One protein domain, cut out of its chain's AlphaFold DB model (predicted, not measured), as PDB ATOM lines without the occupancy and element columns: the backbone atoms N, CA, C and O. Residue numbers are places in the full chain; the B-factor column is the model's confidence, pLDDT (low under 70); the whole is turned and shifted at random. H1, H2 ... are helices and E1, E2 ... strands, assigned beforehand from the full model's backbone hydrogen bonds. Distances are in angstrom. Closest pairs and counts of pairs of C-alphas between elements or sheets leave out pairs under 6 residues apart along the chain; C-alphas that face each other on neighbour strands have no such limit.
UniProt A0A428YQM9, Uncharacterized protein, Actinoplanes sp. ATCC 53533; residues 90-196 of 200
ATOM      1  N   ALA A  90      26.211  37.973  57.944       75.56
ATOM      2  CA  ALA A  90      26.297  36.912  56.956       75.56
ATOM      3  C   ALA A  90      27.353  35.921  57.419       75.56
ATOM      4  O   ALA A  90      28.389  36.312  57.961       75.56
ATOM      5  N   TRP A  91      27.072  34.641  57.251       83.19
ATOM      6  CA  TRP A  91      28.050  33.597  57.494       83.19
ATOM      7  C   TRP A  91      27.919  32.524  56.432       83.19
ATOM      8  O   TRP A  91      26.867  32.352  55.809       83.19
ATOM      9  N   LEU A  92      29.022  31.825  56.248       81.12
ATOM     10  CA  LEU A  92      29.161  30.734  55.320       81.12
ATOM     11  C   LEU A  92      29.471  29.469  56.116       81.12
ATOM     12  O   LEU A  92      30.361  29.464  56.969       81.12
ATOM     13  N   ASP A  93      28.691  28.425  55.872       84.44
ATOM     14  CA  ASP A  93      28.854  27.106  56.477       84.44
ATOM     15  C   ASP A  93      28.974  26.073  55.349       84.44
ATOM     16  O   ASP A  93      27.979  25.671  54.740       84.44
ATOM     17  N   GLY A  94      30.214  25.747  54.976       83.25
ATOM     18  CA  GLY A  94      30.502  24.965  53.772       83.25
ATOM     19  C   GLY A  94      30.019  25.681  52.507       83.25
ATOM     20  O   GLY A  94      30.549  26.723  52.139       83.25
ATOM     21  N   THR A  95      29.002  25.141  51.836       79.50
ATOM     22  CA  THR A  95      28.376  25.754  50.649       79.50
ATOM     23  C   THR A  95      27.148  26.594  50.986       79.50
ATOM     24  O   THR A  95      26.589  27.245  50.108       79.50
ATOM     25  N   ARG A  96      26.702  26.626  52.246       82.75
ATOM     26  CA  ARG A  96      25.501  27.365  52.643       82.75
ATOM     27  C   ARG A  96      25.846  28.804  52.973       82.75
ATOM     28  O   ARG A  96      26.538  29.080  53.951       82.75
ATOM     29  N   LEU A  97      25.315  29.725  52.177       81.25
ATOM     30  CA  LEU A  97      25.381  31.152  52.444       81.25
ATOM     31  C   LEU A  97      24.118  31.577  53.193       81.25
ATOM     32  O   LEU A  97      23.026  31.608  52.622       81.25
ATOM     33  N   THR A  98      24.269  31.949  54.462       82.75
ATOM     34  CA  THR A  98      23.183  32.541  55.245       82.75
ATOM     35  C   THR A  98      23.401  34.033  55.394       82.75
ATOM     36  O   THR A  98      24.409  34.483  55.934       82.75
ATOM     37  N   VAL A  99      22.404  34.811  54.980       78.19
ATOM     38  CA  VAL A  99      22.356  36.256  55.189       78.19
ATOM     39  C   VAL A  99      21.198  36.583  56.119       78.19
ATOM     40  O   VAL A  99      20.024  36.352  55.823       78.19
ATOM     41  N   ARG A 100      21.536  37.157  57.266       78.06
ATOM     42  CA  ARG A 100      20.623  37.695  58.265       78.06
ATOM     43  C   ARG A 100      20.614  39.216  58.129       78.06
ATOM     44  O   ARG A 100      21.614  39.883  58.363       78.06
ATOM     45  N   GLN A 101      19.483  39.751  57.687       68.38
ATOM     46  CA  GLN A 101      19.167  41.179  57.760       68.38
ATOM     47  C   GLN A 101      17.866  41.326  58.565       68.38
ATOM     48  O   GLN A 101      17.830  41.087  59.764       68.38
ATOM     49  N   ARG A 102      16.739  41.633  57.909       57.25
ATOM     50  CA  ARG A 102      15.419  41.677  58.561       57.25
ATOM     51  C   ARG A 102      14.784  40.290  58.713       57.25
ATOM     52  O   ARG A 102      14.051  40.048  59.665       57.25
ATOM     53  N   ARG A 103      15.078  39.386  57.776       59.66
ATOM     54  CA  ARG A 103      14.769  37.950  57.817       59.66
ATOM     55  C   ARG A 103      16.052  37.196  57.483       59.66
ATOM     56  O   ARG A 103      16.827  37.669  56.651       59.66
ATOM     57  N   SER A 104      16.296  36.073  58.149       70.25
ATOM     58  CA  SER A 104      17.361  35.151  57.754       70.25
ATOM     59  C   SER A 104      16.948  34.449  56.470       70.25
ATOM     60  O   SER A 104      15.853  33.893  56.397       70.25
ATOM     61  N   ARG A 105      17.812  34.488  55.462       78.56
ATOM     62  CA  ARG A 105      17.682  33.665  54.263       78.56
ATOM     63  C   ARG A 105      18.963  32.880  54.085       78.56
ATOM     64  O   ARG A 105      20.047  33.454  54.170       78.56
ATOM     65  N   THR A 106      18.813  31.590  53.852       83.25
ATOM     66  CA  THR A 106      19.914  30.677  53.573       83.25
ATOM     67  C   THR A 106      19.722  30.153  52.169       83.25
ATOM     68  O   THR A 106      18.599  29.855  51.779       83.25
ATOM     69  N   VAL A 107      20.803  30.084  51.405       83.25
ATOM     70  CA  VAL A 107      20.824  29.387  50.123       83.25
ATOM     71  C   VAL A 107      22.065  28.515  50.093       83.25
ATOM     72  O   VAL A 107      23.155  28.956  50.456       83.25
ATOM     73  N   ASP A 108      21.886  27.271  49.665       86.75
ATOM     74  CA  ASP A 108      22.993  26.390  49.334       86.75
ATOM     75  C   ASP A 108      23.557  26.765  47.959       86.75
ATOM     76  O   ASP A 108      22.850  26.727  46.951       86.75
ATOM     77  N   LEU A 109      24.833  27.143  47.924       81.75
ATOM     78  CA  LEU A 109      25.552  27.509  46.707       81.75
ATOM     79  C   LEU A 109      25.765  26.305  45.785       81.75
ATOM     80  O   LEU A 109      25.845  26.494  44.573       81.75
ATOM     81  N   ALA A 110      25.801  25.081  46.323       83.69
ATOM     82  CA  ALA A 110      25.903  23.867  45.512       83.69
ATOM     83  C   ALA A 110      24.629  23.614  44.690       83.69
ATOM     84  O   ALA A 110      24.701  23.123  43.568       83.69
ATOM     85  N   GLY A 111      23.466  23.989  45.234       83.25
ATOM     86  CA  GLY A 111      22.161  23.885  44.575       83.25
ATOM     87  C   GLY A 111      21.659  25.198  43.968       83.25
ATOM     88  O   GLY A 111      20.489  25.288  43.586       83.25
ATOM     89  N   ALA A 112      22.485  26.245  43.920       86.31
ATOM     90  CA  ALA A 112      22.072  27.536  43.387       86.31
ATOM     91  C   ALA A 112      21.901  27.469  41.860       86.31
ATOM     92  O   ALA A 112      22.691  26.862  41.145       86.31
ATOM     93  N   ARG A 113      20.858  28.127  41.350       90.50
ATOM     94  CA  ARG A 113      20.578  28.229  39.910       90.50
ATOM     95  C   ARG A 113      21.412  29.328  39.265       90.50
ATOM     96  O   ARG A 113      21.918  29.150  38.163       90.50
ATOM     97  N   SER A 114      21.546  30.466  39.943       91.62
ATOM     98  CA  SER A 114      22.306  31.603  39.432       91.62
ATOM     99  C   SER A 114      22.935  32.436  40.539       91.62
ATOM    100  O   SER A 114      22.406  32.552  41.651       91.62
ATOM    101  N   VAL A 115      24.069  33.038  40.201       92.25
ATOM    102  CA  VAL A 115      24.804  33.995  41.018       92.25
ATOM    103  C   VAL A 115      25.124  35.199  40.143       92.25
ATOM    104  O   VAL A 115      25.686  35.052  39.063       92.25
ATOM    105  N   ALA A 116      24.768  36.393  40.606       92.75
ATOM    106  CA  ALA A 116      25.018  37.635  39.883       92.75
ATOM    107  C   ALA A 116      25.514  38.732  40.822       92.75
ATOM    108  O   ALA A 116      25.153  38.771  42.000       92.75
ATOM    109  N   LEU A 117      26.304  39.654  40.276       89.25
ATOM    110  CA  LEU A 117      26.686  40.889  40.946       89.25
ATOM    111  C   LEU A 117      25.758  42.012  40.466       89.25
ATOM    112  O   LEU A 117      25.637  42.243  39.267       89.25
ATOM    113  N   GLN A 118      25.081  42.695  41.387       88.06
ATOM    114  CA  GLN A 118      24.171  43.799  41.070       88.06
ATOM    115  C   GLN A 118      24.557  45.055  41.853       88.06
ATOM    116  O   GLN A 118      24.927  44.952  43.022       88.06
ATOM    117  N   PRO A 119      24.453  46.259  41.272       83.44
ATOM    118  CA  PRO A 119      24.593  47.486  42.041       83.44
ATOM    119  C   PRO A 119      23.369  47.674  42.947       83.44
ATOM    120  O   PRO A 119      22.221  47.560  42.512       83.44
ATOM    121  N   THR A 120      23.597  48.008  44.214       83.38
ATOM    122  CA  THR A 120      22.515  48.409  45.121       83.38
ATOM    123  C   THR A 120      22.097  49.858  44.852       83.38
ATOM    124  O   THR A 120      22.742  50.591  44.111       83.38
ATOM    125  N   ARG A 121      21.022  50.317  45.503       82.19
ATOM    126  CA  ARG A 121      20.650  51.747  45.520       82.19
ATOM    127  C   ARG A 121      21.489  52.582  46.497       82.19
ATOM    128  O   ARG A 121      21.281  53.785  46.584       82.19
ATOM    129  N   LEU A 122      22.367  51.955  47.282       79.31
ATOM    130  CA  LEU A 122      23.135  52.626  48.327       79.31
ATOM    131  C   LEU A 122      24.496  53.056  47.790       79.31
ATOM    132  O   LEU A 122      25.190  52.260  47.163       79.31
ATOM    133  N   ALA A 123      24.876  54.294  48.090       80.88
ATOM    134  CA  ALA A 123      26.209  54.814  47.822       80.88
ATOM    135  C   ALA A 123      27.165  54.535  48.991       80.88
ATOM    136  O   ALA A 123      26.734  54.408  50.147       80.88
ATOM    137  N   TRP A 124      28.458  54.461  48.676       77.19
ATOM    138  CA  TRP A 124      29.533  54.399  49.667       77.19
ATOM    139  C   TRP A 124      29.507  55.626  50.591       77.19
ATOM    140  O   TRP A 124      29.143  56.722  50.170       77.19
ATOM    141  N   LYS A 125      29.874  55.450  51.867       71.25
ATOM    142  CA  LYS A 125      29.951  56.568  52.832       71.25
ATOM    143  C   LYS A 125      31.213  57.417  52.633       71.25
ATOM    144  O   LYS A 125      31.194  58.608  52.917       71.25
ATOM    145  N   ALA A 126      32.287  56.805  52.139       65.75
ATOM    146  CA  ALA A 126      33.542  57.447  51.764       65.75
ATOM    147  C   ALA A 126      34.138  56.719  50.551       65.75
ATOM    148  O   ALA A 126      33.798  55.555  50.316       65.75
ATOM    149  N   ALA A 127      35.023  57.382  49.799       60.56
ATOM    150  CA  ALA A 127      35.768  56.733  48.724       60.56
ATOM    151  C   ALA A 127      36.536  55.530  49.310       60.56
ATOM    152  O   ALA A 127      37.314  55.707  50.250       60.56
ATOM    153  N   PRO A 128      36.283  54.303  48.836       59.78
ATOM    154  CA  PRO A 128      36.878  53.123  49.438       59.78
ATOM    155  C   PRO A 128      38.380  53.081  49.159       59.78
ATOM    156  O   PRO A 128      38.815  52.879  48.029       59.78
ATOM    157  N   ALA A 129      39.185  53.271  50.201       54.19
ATOM    158  CA  ALA A 129      40.625  53.081  50.122       54.19
ATOM    159  C   ALA A 129      40.946  51.576  50.054       54.19
ATOM    160  O   ALA A 129      40.489  50.803  50.894       54.19
ATOM    161  N   GLY A 130      41.729  51.153  49.057       53.78
ATOM    162  CA  GLY A 130      42.286  49.793  48.981       53.78
ATOM    163  C   GLY A 130      41.372  48.697  48.415       53.78
ATOM    164  O   GLY A 130      41.826  47.568  48.264       53.78
ATOM    165  N   VAL A 131      40.124  49.004  48.046       57.28
ATOM    166  CA  VAL A 131      39.233  48.085  47.314       57.28
ATOM    167  C   VAL A 131      38.747  48.804  46.070       57.28
ATOM    168  O   VAL A 131      38.115  49.854  46.167       57.28
ATOM    169  N   ALA A 132      39.026  48.241  44.897       56.75
ATOM    170  CA  ALA A 132      38.522  48.819  43.667       56.75
ATOM    171  C   ALA A 132      37.005  48.683  43.631       56.75
ATOM    172  O   ALA A 132      36.456  47.578  43.644       56.75
ATOM    173  N   THR A 133      36.318  49.818  43.564       57.81
ATOM    174  CA  THR A 133      34.940  49.822  43.094       57.81
ATOM    175  C   THR A 133      34.971  49.410  41.634       57.81
ATOM    176  O   THR A 133      35.846  49.824  40.876       57.81
ATOM    177  N   ALA A 134      34.028  48.573  41.217       53.44
ATOM    178  CA  ALA A 134      33.835  48.246  39.809       53.44
ATOM    179  C   ALA A 134      33.263  49.466  39.052       53.44
ATOM    180  O   ALA A 134      32.124  49.434  38.600       53.44
ATOM    181  N   GLY A 135      33.987  50.593  39.050       52.41
ATOM    182  CA  GLY A 135      33.592  51.862  38.433       52.41
ATOM    183  C   GLY A 135      32.305  52.490  38.983       52.41
ATOM    184  O   GLY A 135      31.803  53.446  38.402       52.41
ATOM    185  N   SER A 136      31.735  51.960  40.072       61.12
ATOM    186  CA  SER A 136      30.411  52.348  40.560       61.12
ATOM    187  C   SER A 136      30.481  53.029  41.924       61.12
ATOM    188  O   SER A 136      30.997  52.467  42.892       61.12
ATOM    189  N   GLU A 137      29.874  54.215  42.024       71.19
ATOM    190  CA  GLU A 137      29.590  54.904  43.295       71.19
ATOM    191  C   GLU A 137      28.657  54.095  44.212       71.19
ATOM    192  O   GLU A 137      28.518  54.390  45.403       71.19
ATOM    193  N   ARG A 138      28.000  53.068  43.660       80.94
ATOM    194  CA  ARG A 138      27.036  52.226  44.358       80.94
ATOM    195  C   ARG A 138      27.701  50.979  44.923       80.94
ATOM    196  O   ARG A 138      28.556  50.357  44.297       80.94
ATOM    197  N   ILE A 139      27.238  50.576  46.100       83.12
ATOM    198  CA  ILE A 139      27.687  49.360  46.773       83.12
ATOM    199  C   ILE A 139      27.184  48.152  45.972       83.12
ATOM    200  O   ILE A 139      25.970  48.052  45.766       83.12
ATOM    201  N   PRO A 140      28.049  47.223  45.541       86.38
ATOM    202  CA  PRO A 140      27.618  46.004  44.876       86.38
ATOM    203  C   PRO A 140      27.013  45.005  45.872       86.38
ATOM    204  O   PRO A 140      27.396  44.946  47.042       86.38
ATOM    205  N   GLU A 141      26.067  44.195  45.408       89.12
ATOM    206  CA  GLU A 141      25.520  43.045  46.119       89.12
ATOM    207  C   GLU A 141      25.618  41.774  45.278       89.12
ATOM    208  O   GLU A 141      25.376  41.779  44.073       89.12
ATOM    209  N   VAL A 142      25.963  40.671  45.933       89.81
ATOM    210  CA  VAL A 142      25.893  39.327  45.373       89.81
ATOM    211  C   VAL A 142      24.475  38.814  45.570       89.81
ATOM    212  O   VAL A 142      23.973  38.726  46.695       89.81
ATOM    213  N   VAL A 143      23.825  38.486  44.464       91.50
ATOM    214  CA  VAL A 143      22.480  37.925  44.419       91.50
ATOM    215  C   VAL A 143      22.600  36.457  44.045       91.50
ATOM    216  O   VAL A 143      23.020  36.129  42.940       91.50
ATOM    217  N   VAL A 144      22.225  35.579  44.969       91.31
ATOM    218  CA  VAL A 144      22.219  34.128  44.776       91.31
ATOM    219  C   VAL A 144      20.773  33.667  44.716       91.31
ATOM    220  O   VAL A 144      20.013  33.905  45.655       91.31
ATOM    221  N   THR A 145      20.387  33.001  43.633       90.50
ATOM    222  CA  THR A 145      19.048  32.423  43.477       90.50
ATOM    223  C   THR A 145      19.148  30.909  43.458       90.50
ATOM    224  O   THR A 145      19.790  30.340  42.582       90.50
ATOM    225  N   GLY A 146      18.498  30.258  44.418       89.81
ATOM    226  CA  GLY A 146      18.407  28.807  44.538       89.81
ATOM    227  C   GLY A 146      16.956  28.327  44.636       89.81
ATOM    228  O   GLY A 146      16.025  29.128  44.528       89.81
ATOM    229  N   PRO A 147      16.738  27.019  44.841       84.56
ATOM    230  CA  PRO A 147      15.402  26.441  44.991       84.56
ATOM    231  C   PRO A 147      14.647  26.982  46.212       84.56
ATOM    232  O   PRO A 147      13.437  27.152  46.143       84.56
ATOM    233  N   GLU A 148      15.360  27.328  47.286       83.62
ATOM    234  CA  GLU A 148      14.778  27.904  48.510       83.62
ATOM    235  C   GLU A 148      14.486  29.413  48.398       83.62
ATOM    236  O   GLU A 148      13.937  30.030  49.314       83.62
ATOM    237  N   GLY A 149      14.843  30.028  47.265       86.88
ATOM    238  CA  GLY A 149      14.610  31.436  46.967       86.88
ATOM    239  C   GLY A 149      15.895  32.226  46.731       86.88
ATOM    240  O   GLY A 149      16.938  31.688  46.367       86.88
ATOM    241  N   THR A 150      15.801  33.545  46.909       87.12
ATOM    242  CA  THR A 150      16.892  34.480  46.604       87.12
ATOM    243  C   THR A 150      17.497  35.080  47.871       87.12
ATOM    244  O   THR A 150      16.785  35.653  48.708       87.12
ATOM    245  N   VAL A 151      18.824  35.017  47.962       88.69
ATOM    246  CA  VAL A 151      19.665  35.686  48.960       88.69
ATOM    247  C   VAL A 151      20.377  36.867  48.307       88.69
ATOM    248  O   VAL A 151      20.866  36.765  47.187       88.69
ATOM    249  N   ARG A 152      20.424  37.998  49.014       88.81
ATOM    250  CA  ARG A 152      21.140  39.208  48.592       88.81
ATOM    251  C   ARG A 152      22.134  39.598  49.678       88.81
ATOM    252  O   ARG A 152      21.728  39.880  50.807       88.81
ATOM    253  N   MET A 153      23.418  39.605  49.345       87.12
ATOM    254  CA  MET A 153      24.505  39.984  50.241       87.12
ATOM    255  C   MET A 153      25.219  41.209  49.686       87.12
ATOM    256  O   MET A 153      25.870  41.130  48.651       87.12
ATOM    257  N   ARG A 154      25.135  42.343  50.378       87.75
ATOM    258  CA  ARG A 154      25.927  43.531  50.025       87.75
ATOM    259  C   ARG A 154      27.417  43.261  50.265       87.75
ATOM    260  O   ARG A 154      27.792  42.557  51.197       87.75
ATOM    261  N   LEU A 155      28.288  43.842  49.460       86.75
ATOM    262  CA  LEU A 155      29.735  43.723  49.644       86.75
ATOM    263  C   LEU A 155      30.271  44.863  50.510       86.75
ATOM    264  O   LEU A 155      31.293  45.475  50.208       86.75
ATOM    265  N   CYS A 156      29.548  45.158  51.590       82.12
ATOM    266  CA  CYS A 156      29.910  46.178  52.555       82.12
ATOM    267  C   CYS A 156      29.614  45.737  53.987       82.12
ATOM    268  O   CYS A 156      28.827  44.821  54.251       82.12
ATOM    269  N   ASP A 157      30.221  46.455  54.916       77.12
ATOM    270  CA  ASP A 157      29.877  46.411  56.321       77.12
ATOM    271  C   ASP A 157      28.641  47.299  56.631       77.12
ATOM    272  O   ASP A 157      27.949  47.793  55.734       77.12
ATOM    273  N   GLY A 158      28.328  47.497  57.914       69.88
ATOM    274  CA  GLY A 158      27.207  48.337  58.352       69.88
ATOM    275  C   GLY A 158      27.463  49.836  58.200       69.88
ATOM    276  O   GLY A 158      26.508  50.600  58.067       69.88
ATOM    277  N   GLU A 159      28.730  50.249  58.153       72.00
ATOM    278  CA  GLU A 159      29.154  51.631  57.928       72.00
ATOM    279  C   GLU A 159      29.288  51.992  56.452       72.00
ATOM    280  O   GLU A 159      29.661  53.121  56.127       72.00
ATOM    281  N   ARG A 160      28.915  51.071  55.556       75.69
ATOM    282  CA  ARG A 160      29.099  51.208  54.111       75.69
ATOM    283  C   ARG A 160      30.576  51.387  53.754       75.69
ATOM    284  O   ARG A 160      30.896  52.168  52.862       75.69
ATOM    285  N   THR A 161      31.459  50.675  54.442       77.44
ATOM    286  CA  THR A 161      32.828  50.415  54.001       77.44
ATOM    287  C   THR A 161      32.866  49.079  53.261       77.44
ATOM    288  O   THR A 161      32.048  48.198  53.548       77.44
ATOM    289  N   PRO A 162      33.774  48.888  52.292       80.62
ATOM    290  CA  PRO A 162      33.928  47.598  51.627       80.62
ATOM    291  C   PRO A 162      34.218  46.473  52.617       80.62
ATOM    292  O   PRO A 162      34.809  46.700  53.676       80.62
ATOM    293  N   LEU A 163      33.818  45.252  52.259       81.31
ATOM    294  CA  LEU A 163      34.241  44.075  53.014       81.31
ATOM    295  C   LEU A 163      35.772  43.920  52.973       81.31
ATOM    296  O   LEU A 163      36.387  44.233  51.949       81.31
ATOM    297  N   PRO A 164      36.385  43.385  54.044       81.44
ATOM    298  CA  PRO A 164      37.808  43.076  54.061       81.44
ATOM    299  C   PRO A 164      38.216  42.142  52.905       81.44
ATOM    300  O   PRO A 164      37.470  41.209  52.590       81.44
ATOM    301  N   PRO A 165      39.419  42.299  52.319       83.38
ATOM    302  CA  PRO A 165      39.905  41.439  51.236       83.38
ATOM    303  C   PRO A 165      39.837  39.937  51.544       83.38
ATOM    304  O   PRO A 165      39.461  39.143  50.687       83.38
ATOM    305  N   GLN A 166      40.127  39.544  52.787       84.12
ATOM    306  CA  GLN A 166      40.023  38.154  53.247       84.12
ATOM    307  C   GLN A 166      38.601  37.582  53.099       84.12
ATOM    308  O   GLN A 166      38.433  36.458  52.632       84.12
ATOM    309  N   ASP A 167      37.573  38.376  53.412       85.75
ATOM    310  CA  ASP A 167      36.171  37.966  53.314       85.75
ATOM    311  C   ASP A 167      35.756  37.815  51.845       85.75
ATOM    312  O   ASP A 167      35.061  36.865  51.477       85.75
ATOM    313  N   LEU A 168      36.248  38.709  50.981       88.19
ATOM    314  CA  LEU A 168      36.051  38.623  49.535       88.19
ATOM    315  C   LEU A 168      36.735  37.381  48.941       88.19
ATOM    316  O   LEU A 168      36.134  36.699  48.111       88.19
ATOM    317  N   HIS A 169      37.950  37.043  49.385       88.12
ATOM    318  CA  HIS A 169      38.663  35.840  48.944       88.12
ATOM    319  C   HIS A 169      37.966  34.550  49.371       88.12
ATOM    320  O   HIS A 169      37.849  33.639  48.551       88.12
ATOM    321  N   VAL A 170      37.459  34.475  50.607       87.44
ATOM    322  CA  VAL A 170      36.696  33.309  51.079       87.44
ATOM    323  C   VAL A 170      35.430  33.127  50.242       87.44
ATOM    324  O   VAL A 170      35.188  32.035  49.725       87.44
ATOM    325  N   LEU A 171      34.656  34.197  50.028       88.00
ATOM    326  CA  LEU A 171      33.451  34.135  49.200       88.00
ATOM    327  C   LEU A 171      33.776  33.739  47.751       88.00
ATOM    328  O   LEU A 171      33.096  32.893  47.172       88.00
ATOM    329  N   ALA A 172      34.843  34.298  47.178       90.56
ATOM    330  CA  ALA A 172      35.300  33.945  45.839       90.56
ATOM    331  C   ALA A 172      35.776  32.491  45.735       90.56
ATOM    332  O   ALA A 172      35.576  31.858  44.701       90.56
ATOM    333  N   GLY A 173      36.419  31.955  46.774       88.38
ATOM    334  CA  GLY A 173      36.833  30.554  46.834       88.38
ATOM    335  C   GLY A 173      35.633  29.622  46.709       88.38
ATOM    336  O   GLY A 173      35.607  28.760  45.833       88.38
ATOM    337  N   VAL A 174      34.590  29.869  47.502       88.69
ATOM    338  CA  VAL A 174      33.379  29.038  47.503       88.69
ATOM    339  C   VAL A 174      32.591  29.189  46.201       88.69
ATOM    340  O   VAL A 174      32.153  28.198  45.628       88.69
ATOM    341  N   LEU A 175      32.453  30.412  45.678       89.94
ATOM    342  CA  LEU A 175      31.779  30.637  44.394       89.94
ATOM    343  C   LEU A 175      32.541  30.036  43.208       89.94
ATOM    344  O   LEU A 175      31.914  29.625  42.239       89.94
ATOM    345  N   SER A 176      33.873  29.940  43.277       90.31
ATOM    346  CA  SER A 176      34.667  29.357  42.188       90.31
ATOM    347  C   SER A 176      34.480  27.851  42.011       90.31
ATOM    348  O   SER A 176      34.766  27.337  40.935       90.31
ATOM    349  N   VAL A 177      33.986  27.163  43.043       87.62
ATOM    350  CA  VAL A 177      33.682  25.724  43.007       87.62
ATOM    351  C   VAL A 177      32.178  25.442  42.916       87.62
ATOM    352  O   VAL A 177      31.773  24.284  42.853       87.62
ATOM    353  N   ALA A 178      31.340  26.482  42.914       88.00
ATOM    354  CA  ALA A 178      29.897  26.333  42.808       88.00
ATOM    355  C   ALA A 178      29.484  26.101  41.340       88.00
ATOM    356  O   ALA A 178      29.927  26.846  40.464       88.00
ATOM    357  N   PRO A 179      28.591  25.137  41.052       86.31
ATOM    358  CA  PRO A 179      28.147  24.835  39.686       86.31
ATOM    359  C   PRO A 179      27.142  25.859  39.120       86.31
ATOM    360  O   PRO A 179      26.685  25.723  37.988       86.31
ATOM    361  N   ALA A 180      26.763  26.871  39.903       89.06
ATOM    362  CA  ALA A 180      25.735  27.838  39.545       89.06
ATOM    363  C   ALA A 180      26.165  28.777  38.404       89.06
ATOM    364  O   ALA A 180      27.304  29.252  38.350       89.06
ATOM    365  N   ALA A 181      25.219  29.127  37.528       90.81
ATOM    366  CA  ALA A 181      25.471  30.064  36.435       90.81
ATOM    367  C   ALA A 181      25.946  31.428  36.973       90.81
ATOM    368  O   ALA A 181      25.345  31.977  37.898       90.81
ATOM    369  N   GLY A 182      27.028  31.968  36.403       89.25
ATOM    370  CA  GLY A 182      27.630  33.247  36.812       89.25
ATOM    371  C   GLY A 182      28.534  33.184  38.052       89.25
ATOM    372  O   GLY A 182      29.229  34.155  38.348       89.25
ATOM    373  N   ALA A 183      28.614  32.048  38.760       89.88
ATOM    374  CA  ALA A 183      29.399  31.947  39.996       89.88
ATOM    375  C   ALA A 183      30.906  32.170  39.776       89.88
ATOM    376  O   ALA A 183      31.528  32.933  40.517       89.88
ATOM    377  N   ALA A 184      31.482  31.583  38.721       90.62
ATOM    378  CA  ALA A 184      32.895  31.759  38.377       90.62
ATOM    379  C   ALA A 184      33.239  33.214  37.998       90.62
ATOM    380  O   ALA A 184      34.288  33.736  38.384       90.62
ATOM    381  N   GLU A 185      32.340  33.894  37.284       90.50
ATOM    382  CA  GLU A 185      32.513  35.294  36.894       90.50
ATOM    383  C   GLU A 185      32.456  36.223  38.110       90.50
ATOM    384  O   GLU A 185      33.317  37.093  38.277       90.50
ATOM    385  N   VAL A 186      31.489  36.001  39.006       91.31
ATOM    386  CA  VAL A 186      31.392  36.741  40.268       91.31
ATOM    387  C   VAL A 186      32.609  36.461  41.149       91.31
ATOM    388  O   VAL A 186      33.179  37.395  41.709       91.31
ATOM    389  N   ALA A 187      33.090  35.216  41.222       91.12
ATOM    390  CA  ALA A 187      34.311  34.877  41.952       91.12
ATOM    391  C   ALA A 187      35.539  35.639  41.422       91.12
ATOM    392  O   ALA A 187      36.329  36.160  42.213       91.12
ATOM    393  N   LYS A 188      35.689  35.757  40.096       89.50
ATOM    394  CA  LYS A 188      36.758  36.555  39.477       89.50
ATOM    395  C   LYS A 188      36.641  38.031  39.866       89.50
ATOM    396  O   LYS A 188      37.635  38.620  40.286       89.50
ATOM    397  N   HIS A 189      35.439  38.605  39.801       87.69
ATOM    398  CA  HIS A 189      35.187  39.989  40.217       87.69
ATOM    399  C   HIS A 189      35.527  40.237  41.688       87.69
ATOM    400  O   HIS A 189      36.211  41.209  42.000       87.69
ATOM    401  N   LEU A 190      35.132  39.335  42.586       89.06
ATOM    402  CA  LEU A 190      35.447  39.439  44.011       89.06
ATOM    403  C   LEU A 190      36.956  39.398  44.280       89.06
ATOM    404  O   LEU A 190      37.447  40.161  45.109       89.06
ATOM    405  N   ARG A 191      37.707  38.553  43.559       88.69
ATOM    406  CA  ARG A 191      39.178  38.514  43.656       88.69
ATOM    407  C   ARG A 191      39.806  39.823  43.181       88.69
ATOM    408  O   ARG A 191      40.714  40.316  43.838       88.69
ATOM    409  N   MET A 192      39.307  40.407  42.089       84.50
ATOM    410  CA  MET A 192      39.789  41.706  41.598       84.50
ATOM    411  C   MET A 192      39.532  42.820  42.621       84.50
ATOM    412  O   MET A 192      40.466  43.536  42.989       84.50
ATOM    413  N   MET A 193      38.315  42.878  43.175       80.69
ATOM    414  CA  MET A 193      37.968  43.805  44.256       80.69
ATOM    415  C   MET A 193      38.904  43.647  45.462       80.69
ATOM    416  O   MET A 193      39.432  44.644  45.950       80.69
ATOM    417  N   ALA A 194      39.169  42.411  45.898       82.00
ATOM    418  CA  ALA A 194      40.056  42.122  47.027       82.00
ATOM    419  C   ALA A 194      41.499  42.615  46.810       82.00
ATOM    420  O   ALA A 194      42.157  43.023  47.761       82.00
ATOM    421  N   THR A 195      41.976  42.617  45.563       78.00
ATOM    422  CA  THR A 195      43.318  43.105  45.195       78.00
ATOM    423  C   THR A 195      43.406  44.619  44.977       78.00
ATOM    424  O   THR A 195      44.481  45.118  44.654       78.00
ATOM    425  N   GLY A 196      42.301  45.361  45.099       65.50
ATOM    426  CA  GLY A 196      42.297  46.801  44.826       65.50
ATOM    427  C   GLY A 196      42.410  47.164  43.337       65.50
ATOM    428  O   GLY A 196      42.660  48.322  43.016       65.50
TER     429      GLY A 196
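Overview. This is residues 90 to 196 of the 200 residues of an uncharacterized protein of Actinoplanes sp. ATCC 53533 (UniProt A0A428YQM9). Two three-stranded sheets, the small E1 E2 E3 and the longer, strongly twisted E4 E5 E6, meet beside E6 like an open V, and a helical hairpin, H1 and H2, packs across the opening, H2 over E4 while H1 only grazes the small sheet. The printed part has 107 residues, in the order E1 E2 E3 E4 E5 E6 H1 H2, of mixed class. Each sheet is antiparallel in chain order, a meander, each strand the antiparallel neighbour of the one before. The whole is compact, with a radius of gyration of the C-alphas of 12.9 A and spans of 36 by 29 by 20 A.

Along the chain. Find C-alpha 90 at (26.297, 36.912, 56.956), where E1, residues 90 to 93, begins. Next come E2, residues 96 to 100, and E3, residues 104 to 108. E4, residues 114 to 123, and E5, residues 138 to 146, each run 25.0 A; E6, residues 149 to 154, runs 16.8 A. H1, residues 165 to 176, runs 16.0 A, and H2, residues 183 to 194, runs 16.3 A to C-alpha 194 at (40.056, 42.122, 47.027).

Arrangement. In the hairpin E4 and E5, look for N 116 and O 143, 2.9 A apart; in E5 and E6, N 144 and O 151, 2.9 A. In E1 and E2, N 91 and O 98 are 3.0 A apart; in E2 and E3, N 99 and O 105, 2.8 A. The closest C-alphas of E3 and E6, Arg 105 and Val 151, are 6.0 A apart. H2 is on the sheet E4 E5 E6 at a height of 8.7 A, along the strands; its closest C-alpha pair with E4 is Ala 183 and Val 115, 5.1 A. H1 and H2 touch, closest at C-alphas Ala 172 and Ala 187, 4.1 A, with a shallow tilt of 14 degrees, opposite ways. In both helices every O i to N i+4 pair is within hydrogen-bond range.

Size, cuts and confidence. The C-alphas farthest apart, Ala 129 and Pro 147, are 37.0 A apart. The printed part has no cut; the long link is E4 to E5. Residues 101 to 103, 126 to 136, 158 and 196 have pLDDT under 70.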